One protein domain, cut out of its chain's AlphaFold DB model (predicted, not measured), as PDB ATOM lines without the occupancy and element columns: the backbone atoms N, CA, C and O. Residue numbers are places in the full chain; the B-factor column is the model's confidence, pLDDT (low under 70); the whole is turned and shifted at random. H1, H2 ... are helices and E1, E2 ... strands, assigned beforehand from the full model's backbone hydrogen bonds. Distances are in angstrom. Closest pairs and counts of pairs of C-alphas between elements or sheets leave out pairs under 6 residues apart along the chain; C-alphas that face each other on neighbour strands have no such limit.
ATOM      1  N   ILE A  18      17.279   6.650  88.877       97.81
ATOM      2  CA  ILE A  18      16.007   6.151  88.352       97.81
ATOM      3  C   ILE A  18      15.405   7.258  87.491       97.81
ATOM      4  O   ILE A  18      15.187   8.367  87.975       97.81
ATOM      5  N   TYR A  19      15.086   6.950  86.238       97.75
ATOM      6  CA  TYR A  19      14.420   7.867  85.319       97.75
ATOM      7  C   TYR A  19      12.965   7.445  85.111       97.75
ATOM      8  O   TYR A  19      12.690   6.336  84.648       97.75
ATOM      9  N   LEU A  20      12.036   8.339  85.448       97.88
ATOM     10  CA  LEU A  20      10.595   8.147  85.322       97.88
ATOM     11  C   LEU A  20      10.061   8.987  84.159       97.88
ATOM     12  O   LEU A  20       9.977  10.211  84.250       97.88
ATOM     13  N   ILE A  21       9.711   8.318  83.065       97.88
ATOM     14  CA  ILE A  21       9.316   8.930  81.793       97.88
ATOM     15  C   ILE A  21       7.800   8.759  81.620       97.88
ATOM     16  O   ILE A  21       7.302   7.655  81.823       97.88
ATOM     17  N   PRO A  22       7.020   9.787  81.253       97.38
ATOM     18  CA  PRO A  22       5.600   9.593  80.967       97.38
ATOM     19  C   PRO A  22       5.394   8.552  79.857       97.38
ATOM     20  O   PRO A  22       6.048   8.622  78.824       97.38
ATOM     21  N   GLU A  23       4.470   7.603  80.035       95.25
ATOM     22  CA  GLU A  23       4.263   6.499  79.075       95.25
ATOM     23  C   GLU A  23       3.908   6.953  77.651       95.25
ATOM     24  O   GLU A  23       4.164   6.236  76.689       95.25
ATOM     25  N   ALA A  24       3.316   8.142  77.525       93.81
ATOM     26  CA  ALA A  24       2.920   8.738  76.255       93.81
ATOM     27  C   ALA A  24       4.023   9.607  75.622       93.81
ATOM     28  O   ALA A  24       3.785  10.213  74.580       93.81
ATOM     29  N   TYR A  25       5.187   9.729  76.267       94.94
ATOM     30  CA  TYR A  25       6.280  10.571  75.800       94.94
ATOM     31  C   TYR A  25       7.273   9.780  74.947       94.94
ATOM     32  O   TYR A  25       7.806   8.761  75.380       94.94
ATOM     33  N   GLU A  26       7.576  10.306  73.764       93.38
ATOM     34  CA  GLU A  26       8.634   9.821  72.882       93.38
ATOM     35  C   GLU A  26       9.421  11.027  72.353       93.38
ATOM     36  O   GLU A  26       8.830  12.016  71.913       93.38
ATOM     37  N   GLY A  27      10.752  10.969  72.424       91.56
ATOM     38  CA  GLY A  27      11.636  12.045  71.974       91.56
ATOM     39  C   GLY A  27      12.795  12.319  72.928       91.56
ATOM     40  O   GLY A  27      13.147  11.492  73.769       91.56
ATOM     41  N   ASP A  28      13.398  13.499  72.783       91.12
ATOM     42  CA  ASP A  28      14.581  13.896  73.548       91.12
ATOM     43  C   ASP A  28      14.238  14.197  75.007       91.12
ATOM     44  O   ASP A  28      13.334  14.975  75.288       91.12
ATOM     45  N   LEU A  29      15.001  13.656  75.952       94.12
ATOM     46  CA  LEU A  29      14.843  13.937  77.379       94.12
ATOM     47  C   LEU A  29      15.940  14.888  77.857       94.12
ATOM     48  O   LEU A  29      17.111  14.698  77.533       94.12
ATOM     49  N   VAL A  30      15.571  15.904  78.641       93.88
ATOM     50  CA  VAL A  30      16.520  16.909  79.150       93.88
ATOM     51  C   VAL A  30      16.340  17.082  80.651       93.88
ATOM     52  O   VAL A  30      15.237  17.358  81.116       93.88
ATOM     53  N   VAL A  31      17.433  16.951  81.402       95.00
ATOM     54  CA  VAL A  31      17.472  17.243  82.840       95.00
ATOM     55  C   VAL A  31      18.345  18.469  83.063       95.00
ATOM     56  O   VAL A  31      19.504  18.483  82.654       95.00
ATOM     57  N   LEU A  32      17.798  19.490  83.718       93.81
ATOM     58  CA  LEU A  32      18.518  20.699  84.092       93.81
ATOM     59  C   LEU A  32      18.790  20.696  85.599       93.81
ATOM     60  O   LEU A  32      17.870  20.720  86.418       93.81
ATOM     61  N   TYR A  33      20.073  20.656  85.943       94.31
ATOM     62  CA  TYR A  33      20.572  20.648  87.316       94.31
ATOM     63  C   TYR A  33      20.931  22.057  87.795       94.31
ATOM     64  O   TYR A  33      21.069  22.987  87.000       94.31
ATOM     65  N   ASN A  34      21.146  22.185  89.105       93.44
ATOM     66  CA  ASN A  34      21.585  23.408  89.772       93.44
ATOM     67  C   ASN A  34      20.675  24.622  89.521       93.44
ATOM     68  O   ASN A  34      21.155  25.751  89.418       93.44
ATOM     69  N   VAL A  35      19.366  24.398  89.413       92.69
ATOM     70  CA  VAL A  35      18.383  25.471  89.245       92.69
ATOM     71  C   VAL A  35      17.895  25.952  90.615       92.69
ATOM     72  O   VAL A  35      17.234  25.189  91.324       92.69
ATOM     73  N   PRO A  36      18.194  27.201  91.024       90.81
ATOM     74  CA  PRO A  36      17.713  27.737  92.294       90.81
ATOM     75  C   PRO A  36      16.181  27.761  92.350       90.81
ATOM     76  O   PRO A  36      15.529  28.134  91.382       90.81
ATOM     77  N   GLY A  37      15.605  27.375  93.489       91.75
ATOM     78  CA  GLY A  37      14.151  27.364  93.697       91.75
ATOM     79  C   GLY A  37      13.422  26.116  93.182       91.75
ATOM     80  O   GLY A  37      12.271  25.912  93.556       91.75
ATOM     81  N   ALA A  38      14.077  25.256  92.397       94.25
ATOM     82  CA  ALA A  38      13.520  23.965  91.994       94.25
ATOM     83  C   ALA A  38      13.617  22.911  93.114       94.25
ATOM     84  O   ALA A  38      14.410  23.036  94.053       94.25
ATOM     85  N   GLU A  39      12.847  21.830  92.998       95.88
ATOM     86  CA  GLU A  39      12.879  20.730  93.966       95.88
ATOM     87  C   GLU A  39      14.192  19.928  93.887       95.88
ATOM     88  O   GLU A  39      14.825  19.804  92.831       95.88
ATOM     89  N   LEU A  40      14.629  19.386  95.027       96.94
ATOM     90  CA  LEU A  40      15.730  18.419  95.073       96.94
ATOM     91  C   LEU A  40      15.250  17.070  94.539       96.94
ATOM     92  O   LEU A  40      14.081  16.720  94.695       96.94
ATOM     93  N   LEU A  41      16.157  16.295  93.941       97.56
ATOM     94  CA  LEU A  41      15.808  14.953  93.484       97.56
ATOM     95  C   LEU A  41      15.521  14.066  94.705       97.56
ATOM     96  O   LEU A  41      16.386  13.974  95.584       97.56
ATOM     97  N   PRO A  42      14.356  13.397  94.767       97.12
ATOM     98  CA  PRO A  42      14.091  12.394  95.787       97.12
ATOM     99  C   PRO A  42      15.105  11.250  95.708       97.12
ATOM    100  O   PRO A  42      15.655  10.972  94.638       97.12
ATOM    101  N   GLU A  43      15.323  10.561  96.827       96.12
ATOM    102  CA  GLU A  43      16.125   9.339  96.856       96.12
ATOM    103  C   GLU A  43      15.280   8.132  97.283       96.12
ATOM    104  O   GLU A  43      14.543   8.187  98.267       96.12
ATOM    105  N   GLU A  44      15.412   7.034  96.541       95.50
ATOM    106  CA  GLU A  44      14.785   5.734  96.792       95.50
ATOM    107  C   GLU A  44      15.896   4.677  96.823       95.50
ATOM    108  O   GLU A  44      16.607   4.500  95.837       95.50
ATOM    109  N   ASP A  45      16.106   4.009  97.963       92.88
ATOM    110  CA  ASP A  45      17.112   2.940  98.123       92.88
ATOM    111  C   ASP A  45      18.536   3.312  97.641       92.88
ATOM    112  O   ASP A  45      19.294   2.485  97.131       92.88
ATOM    113  N   GLY A  46      18.919   4.584  97.798       91.62
ATOM    114  CA  GLY A  46      20.219   5.119  97.368       91.62
ATOM    115  C   GLY A  46      20.288   5.568  95.902       91.62
ATOM    116  O   GLY A  46      21.328   6.084  95.465       91.62
ATOM    117  N   PHE A  47      19.187   5.428  95.158       96.25
ATOM    118  CA  PHE A  47      19.020   5.955  93.811       96.25
ATOM    119  C   PHE A  47      18.359   7.327  93.836       96.25
ATOM    120  O   PHE A  47      17.371   7.526  94.532       96.25
ATOM    121  N   ARG A  48      18.870   8.269  93.042       97.25
ATOM    122  CA  ARG A  48      18.185   9.545  92.801       97.25
ATOM    123  C   ARG A  48      17.074   9.340  91.785       97.25
ATOM    124  O   ARG A  48      17.299   8.688  90.772       97.25
ATOM    125  N   VAL A  49      15.912   9.927  92.024       98.06
ATOM    126  CA  VAL A  49      14.745   9.783  91.151       98.06
ATOM    127  C   VAL A  49      14.555  11.050  90.334       98.06
ATOM    128  O   VAL A  49      14.326  12.125  90.881       98.06
ATOM    129  N   VAL A  50      14.641  10.920  89.015       97.94
ATOM    130  CA  VAL A  50      14.356  11.982  88.050       97.94
ATOM    131  C   VAL A  50      12.985  11.725  87.445       97.94
ATOM    132  O   VAL A  50      12.791  10.741  86.732       97.94
ATOM    133  N   THR A  51      12.044  12.629  87.703       97.62
ATOM    134  CA  THR A  51      10.693  12.568  87.140       97.62
ATOM    135  C   THR A  51      10.560  13.567  86.006       97.62
ATOM    136  O   THR A  51      10.695  14.771  86.225       97.62
ATOM    137  N   PHE A  52      10.287  13.072  84.801       97.38
ATOM    138  CA  PHE A  52      10.060  13.925  83.645       97.38
ATOM    139  C   PHE A  52       8.616  14.420  83.591       97.38
ATOM    140  O   PHE A  52       7.662  13.679  83.838       97.38
ATOM    141  N   THR A  53       8.456  15.681  83.211       95.50
ATOM    142  CA  THR A  53       7.178  16.278  82.825       95.50
ATOM    143  C   THR A  53       6.693  15.720  81.486       95.50
ATOM    144  O   THR A  53       7.433  15.075  80.743       95.50
ATOM    145  N   ALA A  54       5.435  16.010  81.137       94.75
ATOM    146  CA  ALA A  54       4.817  15.569  79.883       94.75
ATOM    147  C   ALA A  54       5.532  16.069  78.613       94.75
ATOM    148  O   ALA A  54       5.340  15.491  77.550       94.75
ATOM    149  N   ASP A  55       6.346  17.125  78.710       93.31
ATOM    150  CA  ASP A  55       7.173  17.615  77.607       93.31
ATOM    151  C   ASP A  55       8.584  17.008  77.595       93.31
ATOM    152  O   ASP A  55       9.382  17.379  76.741       93.31
ATOM    153  N   GLY A  56       8.900  16.059  78.485       93.94
ATOM    154  CA  GLY A  56      10.183  15.356  78.556       93.94
ATOM    155  C   GLY A  56      11.315  16.194  79.145       93.94
ATOM    156  O   GLY A  56      12.465  16.065  78.714       93.94
ATOM    157  N   THR A  57      10.997  17.101  80.067       95.81
ATOM    158  CA  THR A  57      11.986  17.889  80.809       95.81
ATOM    159  C   THR A  57      11.952  17.547  82.295       95.81
ATOM    160  O   THR A  57      10.959  17.048  82.816       95.81
ATOM    161  N   ALA A  58      13.062  17.748  82.987       96.62
ATOM    162  CA  ALA A  58      13.128  17.664  84.438       96.62
ATOM    163  C   ALA A  58      14.045  18.777  84.942       96.62
ATOM    164  O   ALA A  58      15.106  19.015  84.368       96.62
ATOM    165  N   VAL A  59      13.640  19.467  86.003       96.06
ATOM    166  CA  VAL A  59      14.389  20.594  86.566       96.06
ATOM    167  C   VAL A  59      14.607  20.341  88.047       96.06
ATOM    168  O   VAL A  59      13.670  19.983  88.756       96.06
ATOM    169  N   THR A  60      15.839  20.517  88.521       97.12
ATOM    170  CA  THR A  60      16.177  20.286  89.925       97.12
ATOM    171  C   THR A  60      17.208  21.277  90.451       97.12
ATOM    172  O   THR A  60      18.107  21.717  89.734       97.12
ATOM    173  N   SER A  61      17.115  21.579  91.747       96.06
ATOM    174  CA  SER A  61      18.148  22.312  92.490       96.06
ATOM    175  C   SER A  61      19.337  21.438  92.888       96.06
ATOM    176  O   SER A  61      20.335  21.942  93.404       96.06
ATOM    177  N   THR A  62      19.271  20.129  92.629       96.06
ATOM    178  CA  THR A  62      20.400  19.217  92.831       96.06
ATOM    179  C   THR A  62      21.582  19.701  92.001       96.06
ATOM    180  O   THR A  62      21.441  19.902  90.799       96.06
ATOM    181  N   ALA A  63      22.738  19.899  92.639       93.56
ATOM    182  CA  ALA A  63      23.852  20.630  92.034       93.56
ATOM    183  C   ALA A  63      24.401  19.992  90.745       93.56
ATOM    184  O   ALA A  63      24.804  20.708  89.835       93.56
ATOM    185  N   ASP A  64      24.439  18.662  90.666       92.81
ATOM    186  CA  ASP A  64      24.915  17.946  89.481       92.81
ATOM    187  C   ASP A  64      24.413  16.491  89.482       92.81
ATOM    188  O   ASP A  64      23.954  15.961  90.509       92.81
ATOM    189  N   MET A  65      24.538  15.831  88.332       91.69
ATOM    190  CA  MET A  65      24.329  14.395  88.182       91.69
ATOM    191  C   MET A  65      25.385  13.580  88.951       91.69
ATOM    192  O   MET A  65      26.454  14.073  89.317       91.69
ATOM    193  N   LYS A  66      25.088  12.303  89.220       91.69
ATOM    194  CA  LYS A  66      26.074  11.359  89.769       91.69
ATOM    195  C   LYS A  66      26.951  10.824  88.633       91.69
ATOM    196  O   LYS A  66      26.462  10.542  87.545       91.69
ATOM    197  N   TYR A  67      28.241  10.644  88.908       89.25
ATOM    198  CA  TYR A  67      29.212  10.110  87.950       89.25
ATOM    199  C   TYR A  67      29.813   8.814  88.491       89.25
ATOM    200  O   TYR A  67      30.230   8.770  89.646       89.25
ATOM    201  N   GLY A  68      29.913   7.789  87.649       88.94
ATOM    202  CA  GLY A  68      30.405   6.472  88.048       88.94
ATOM    203  C   GLY A  68      30.146   5.412  86.981       88.94
ATOM    204  O   GLY A  68      29.854   5.743  85.832       88.94
ATOM    205  N   THR A  69      30.237   4.138  87.359       89.44
ATOM    206  CA  THR A  69      29.743   3.032  86.532       89.44
ATOM    207  C   THR A  69      28.229   3.152  86.383       89.44
ATOM    208  O   THR A  69      27.511   3.234  87.381       89.44
ATOM    209  N   VAL A  70      27.756   3.176  85.137       91.12
ATOM    210  CA  VAL A  70      26.331   3.331  84.832       91.12
ATOM    211  C   VAL A  70      25.571   2.099  85.312       91.12
ATOM    212  O   VAL A  70      25.869   0.980  84.902       91.12
ATOM    213  N   ASN A  71      24.603   2.317  86.194       93.75
ATOM    214  CA  ASN A  71      23.643   1.312  86.651       93.75
ATOM    215  C   ASN A  71      22.234   1.913  86.775       93.75
ATOM    216  O   ASN A  71      21.446   1.519  87.638       93.75
ATOM    217  N   ASP A  72      21.960   2.914  85.941       94.88
ATOM    218  CA  ASP A  72      20.692   3.621  85.926       94.88
ATOM    219  C   ASP A  72      19.556   2.700  85.493       94.88
ATOM    220  O   ASP A  72      19.745   1.727  84.764       94.88
ATOM    221  N   THR A  73      18.350   3.013  85.951       96.00
ATOM    222  CA  THR A  73      17.155   2.249  85.599       96.00
ATOM    223  C   THR A  73      16.088   3.171  85.042       96.00
ATOM    224  O   THR A  73      15.887   4.290  85.514       96.00
ATOM    225  N   TYR A  74      15.401   2.694  84.011       96.81
ATOM    226  CA  TYR A  74      14.471   3.491  83.224       96.81
ATOM    227  C   TYR A  74      13.079   2.881  83.314       96.81
ATOM    228  O   TYR A  74      12.914   1.663  83.199       96.81
ATOM    229  N   TYR A  75      12.074   3.724  83.521       97.62
ATOM    230  CA  TYR A  75      10.684   3.303  83.621       97.62
ATOM    231  C   TYR A  75       9.784   4.263  82.859       97.62
ATOM    232  O   TYR A  75       9.969   5.477  82.938       97.62
ATOM    233  N   THR A  76       8.755   3.729  82.202       97.19
ATOM    234  CA  THR A  76       7.578   4.532  81.876       97.19
ATOM    235  C   THR A  76       6.635   4.595  83.066       97.19
ATOM    236  O   THR A  76       6.540   3.647  83.850       97.19
ATOM    237  N   VAL A  77       5.930   5.710  83.212       97.38
ATOM    238  CA  VAL A  77       4.941   5.934  84.263       97.38
ATOM    239  C   VAL A  77       3.615   6.297  83.623       97.38
ATOM    240  O   VAL A  77       3.536   7.217  82.805       97.38
ATOM    241  N   ASN A  78       2.577   5.551  83.985       94.69
ATOM    242  CA  ASN A  78       1.224   5.812  83.517       94.69
ATOM    243  C   ASN A  78       0.535   6.909  84.347       94.69
ATOM    244  O   ASN A  78       1.073   7.392  85.346       94.69
ATOM    245  N   LYS A  79      -0.683   7.298  83.957       92.25
ATOM    246  CA  LYS A  79      -1.449   8.348  84.659       92.25
ATOM    247  C   LYS A  79      -1.761   8.012  86.122       92.25
ATOM    248  O   LYS A  79      -1.954   8.923  86.919       92.25
ATOM    249  N   GLU A  80      -1.789   6.732  86.478       92.50
ATOM    250  CA  GLU A  80      -2.011   6.252  87.846       92.50
ATOM    251  C   GLU A  80      -0.711   6.118  88.664       92.50
ATOM    252  O   GLU A  80      -0.751   5.678  89.812       92.50
ATOM    253  N   GLY A  81       0.449   6.478  88.099       91.44
ATOM    254  CA  GLY A  81       1.751   6.402  88.772       91.44
ATOM    255  C   GLY A  81       2.405   5.015  88.746       91.44
ATOM    256  O   GLY A  81       3.445   4.803  89.375       91.44
ATOM    257  N   LYS A  82       1.833   4.049  88.021       96.50
ATOM    258  CA  LYS A  82       2.395   2.704  87.876       96.50
ATOM    259  C   LYS A  82       3.615   2.739  86.956       96.50
ATOM    260  O   LYS A  82       3.532   3.196  85.817       96.50
ATOM    261  N   ARG A  83       4.729   2.193  87.451       97.44
ATOM    262  CA  ARG A  83       6.003   2.092  86.731       97.44
ATOM    263  C   ARG A  83       6.061   0.813  85.892       97.44
ATOM    264  O   ARG A  83       5.789  -0.273  86.406       97.44
ATOM    265  N   THR A  84       6.483   0.930  84.638       97.19
ATOM    266  CA  THR A  84       6.805  -0.200  83.756       97.19
ATOM    267  C   THR A  84       8.265  -0.092  83.356       97.19
ATOM    268  O   THR A  84       8.685   0.936  82.835       97.19
ATOM    269  N   LYS A  85       9.063  -1.127  83.643       96.81
ATOM    270  CA  LYS A  85      10.503  -1.100  83.359       96.81
ATOM    271  C   LYS A  85      10.733  -1.042  81.849       96.81
ATOM    272  O   LYS A  85      10.162  -1.848  81.117       96.81
ATOM    273  N   LEU A  86      11.574  -0.110  81.418       94.25
ATOM    274  CA  LEU A  86      12.061  -0.022  80.050       94.25
ATOM    275  C   LEU A  86      13.349  -0.827  79.892       94.25
ATOM    276  O   LEU A  86      14.154  -0.940  80.818       94.25
ATOM    277  N   ASP A  87      13.523  -1.380  78.698       91.94
ATOM    278  CA  ASP A  87      14.785  -1.979  78.290       91.94
ATOM    279  C   ASP A  87      15.807  -0.873  77.994       91.94
ATOM    280  O   ASP A  87      15.466   0.168  77.429       91.94
ATOM    281  N   GLU A  88      17.065  -1.092  78.369       87.19
ATOM    282  CA  GLU A  88      18.143  -0.117  78.163       87.19
ATOM    283  C   GLU A  88      18.362   0.189  76.672       87.19
ATOM    284  O   GLU A  88      18.742   1.303  76.328       87.19
ATOM    285  N   ASN A  89      18.031  -0.743  75.768       89.94
ATOM    286  CA  ASN A  89      18.123  -0.528  74.321       89.94
ATOM    287  C   ASN A  89      17.115   0.508  73.792       89.94
ATOM    288  O   ASN A  89      17.283   1.009  72.680       89.94
ATOM    289  N   CYS A  90      16.074   0.840  74.562       90.31
ATOM    290  CA  CYS A  90      15.132   1.910  74.229       90.31
ATOM    291  C   CYS A  90      15.691   3.301  74.552       90.31
ATOM    292  O   CYS A  90      15.109   4.303  74.141       90.31
ATOM    293  N   ILE A  91      16.797   3.372  75.295       92.25
ATOM    294  CA  ILE A  91      17.383   4.620  75.760       92.25
ATOM    295  C   ILE A  91      18.708   4.847  75.054       92.25
ATOM    296  O   ILE A  91      19.654   4.068  75.149       92.25
ATOM    297  N   PRO A 107      19.504  20.313  67.382       58.34
ATOM    298  CA  PRO A 107      18.043  20.240  67.601       58.34
ATOM    299  C   PRO A 107      17.568  20.182  69.068       58.34
ATOM    300  O   PRO A 107      16.542  20.772  69.407       58.34
ATOM    301  N   VAL A 108      18.339  19.537  69.951       64.88
ATOM    302  CA  VAL A 108      18.107  19.539  71.415       64.88
ATOM    303  C   VAL A 108      18.204  20.954  72.009       64.88
ATOM    304  O   VAL A 108      17.599  21.236  73.042       64.88
ATOM    305  N   GLU A 109      18.913  21.872  71.352       70.56
ATOM    306  CA  GLU A 109      19.089  23.242  71.826       70.56
ATOM    307  C   GLU A 109      17.809  24.057  71.796       70.56
ATOM    308  O   GLU A 109      17.649  24.892  72.670       70.56
ATOM    309  N   ASN A 110      16.863  23.798  70.887       73.75
ATOM    310  CA  ASN A 110      15.579  24.507  70.921       73.75
ATOM    311  C   ASN A 110      14.808  24.156  72.195       73.75
ATOM    312  O   ASN A 110      14.354  25.036  72.921       73.75
ATOM    313  N   LYS A 111      14.752  22.860  72.522       77.88
ATOM    314  CA  LYS A 111      14.108  22.377  73.746       77.88
ATOM    315  C   LYS A 111      14.822  22.884  75.001       77.88
ATOM    316  O   LYS A 111      14.169  23.299  75.955       77.88
ATOM    317  N   LEU A 112      16.156  22.872  74.995       80.44
ATOM    318  CA  LEU A 112      16.960  23.410  76.090       80.44
ATOM    319  C   LEU A 112      16.768  24.926  76.237       80.44
ATOM    320  O   LEU A 112      16.561  25.405  77.344       80.44
ATOM    321  N   ARG A 113      16.783  25.678  75.138       81.31
ATOM    322  CA  ARG A 113      16.585  27.131  75.105       81.31
ATOM    323  C   ARG A 113      15.212  27.521  75.642       81.31
ATOM    324  O   ARG A 113      15.132  28.431  76.463       81.31
ATOM    325  N   ASP A 114      14.161  26.817  75.230       83.12
ATOM    326  CA  ASP A 114      12.804  27.038  75.732       83.12
ATOM    327  C   ASP A 114      12.710  26.732  77.232       83.12
ATOM    328  O   ASP A 114      12.124  27.505  77.989       83.12
ATOM    329  N   LEU A 115      13.331  25.637  77.686       81.88
ATOM    330  CA  LEU A 115      13.382  25.289  79.107       81.88
ATOM    331  C   LEU A 115      14.125  26.357  79.924       81.88
ATOM    332  O   LEU A 115      13.658  26.763  80.985       81.88
ATOM    333  N   LEU A 116      15.254  26.849  79.418       82.38
ATOM    334  CA  LEU A 116      16.047  27.891  80.066       82.38
ATOM    335  C   LEU A 116      15.317  29.232  80.127       82.38
ATOM    336  O   LEU A 116      15.469  29.949  81.114       82.38
ATOM    337  N   ALA A 117      14.533  29.575  79.102       81.81
ATOM    338  CA  ALA A 117      13.693  30.766  79.127       81.81
ATOM    339  C   ALA A 117      12.661  30.682  80.263       81.81
ATOM    340  O   ALA A 117      12.574  31.612  81.055       81.81
ATOM    341  N   ARG A 118      11.979  29.536  80.415       83.56
ATOM    342  CA  ARG A 118      10.983  29.311  81.484       83.56
ATOM    343  C   ARG A 118      11.571  29.358  82.895       83.56
ATOM    344  O   ARG A 118      10.873  29.708  83.831       83.56
ATOM    345  N   VAL A 119      12.829  28.953  83.059       79.06
ATOM    346  CA  VAL A 119      13.504  28.923  84.369       79.06
ATOM    347  C   VAL A 119      14.031  30.304  84.790       79.06
ATOM    348  O   VAL A 119      14.280  30.527  85.972       79.06
ATOM    349  N   LYS A 120      14.243  31.225  83.842       72.50
ATOM    350  CA  LYS A 120      14.754  32.584  84.106       72.50
ATOM    351  C   LYS A 120      13.646  33.610  84.405       72.50
ATOM    352  O   LYS A 120      13.992  34.732  84.779       72.50
ATOM    353  N   GLU A 121      12.375  33.251  84.213       56.56
ATOM    354  CA  GLU A 121      11.190  34.046  84.591       56.56
ATOM    355  C   GLU A 121      10.875  33.930  86.089       56.56
ATOM    356  O   GLU A 121      10.509  34.974  86.681       56.56
TER     357      GLU A 121
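Overview. This is residues 18 to 91 and 107 to 121 of the 121 residues of an uncharacterized protein of Bacillus cereus Rock3-28 (UniProt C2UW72). Three parts follow one another along the longest axis: a strongly twisted sheet of four strands at one end, a short pair of parallel strands, E2 and E4, in the middle, and one helix, H1, over that pair at the other end. Long loops, residues 33 to 46 and 60 to 72, run between the strands. The 89 printed residues include six named strands and then one named helix; the larger sheet, in the order E3, E1, E5, E6, is mixed. The class is mixed, helices and strands, with 38 residues, under half, in named elements. The whole is compact, with a radius of gyration of the C-alphas of 13.3 A and spans of 35 by 27 by 26 A.

Along the chain. E1, residues 18 to 22, begins at C-alpha 18 (16.007, 6.151, 88.352) and is 13.2 A long. E2 is residues 30 to 32, E3 47 to 51 with 12.6 A, E4 57 to 59, E5 73 to 77 with 12.8 A, and E6 83 to 85. H1, residues 107 to 120, 20.9 A, ends at C-alpha 120 (14.754, 32.584, 84.106).

Arrangement. E1 is parallel to E3, with N 20 and O 50 2.8 A apart, and to E5, with N 19 and O 73 at 2.9 A. E5 and E6 form an antiparallel hairpin, with N 84 and O 76 at 2.8 A. E2 and E4 are parallel, with N 32 and O 58 at 2.8 A. The closest C-alphas of E3 and E4, Thr 51 and Ala 58, are 6.3 A apart. H1 is not on the larger sheet; its closest C-alpha pair with E2 is Leu 112 and Val 30, 7.2 A. In H1, 9 of 10 O i to N i+4 pairs are within hydrogen-bond range.

Size, cuts and confidence. The C-alphas farthest apart, Asp 87 and Glu 121, are 36.7 A apart. Residues 92 to 106 are not printed, with 17.6 A between C-alphas 91 and 107. The links E2 to E3 and E4 to E5 are long. Confidence is under 70 at residues 107 to 108 and 121.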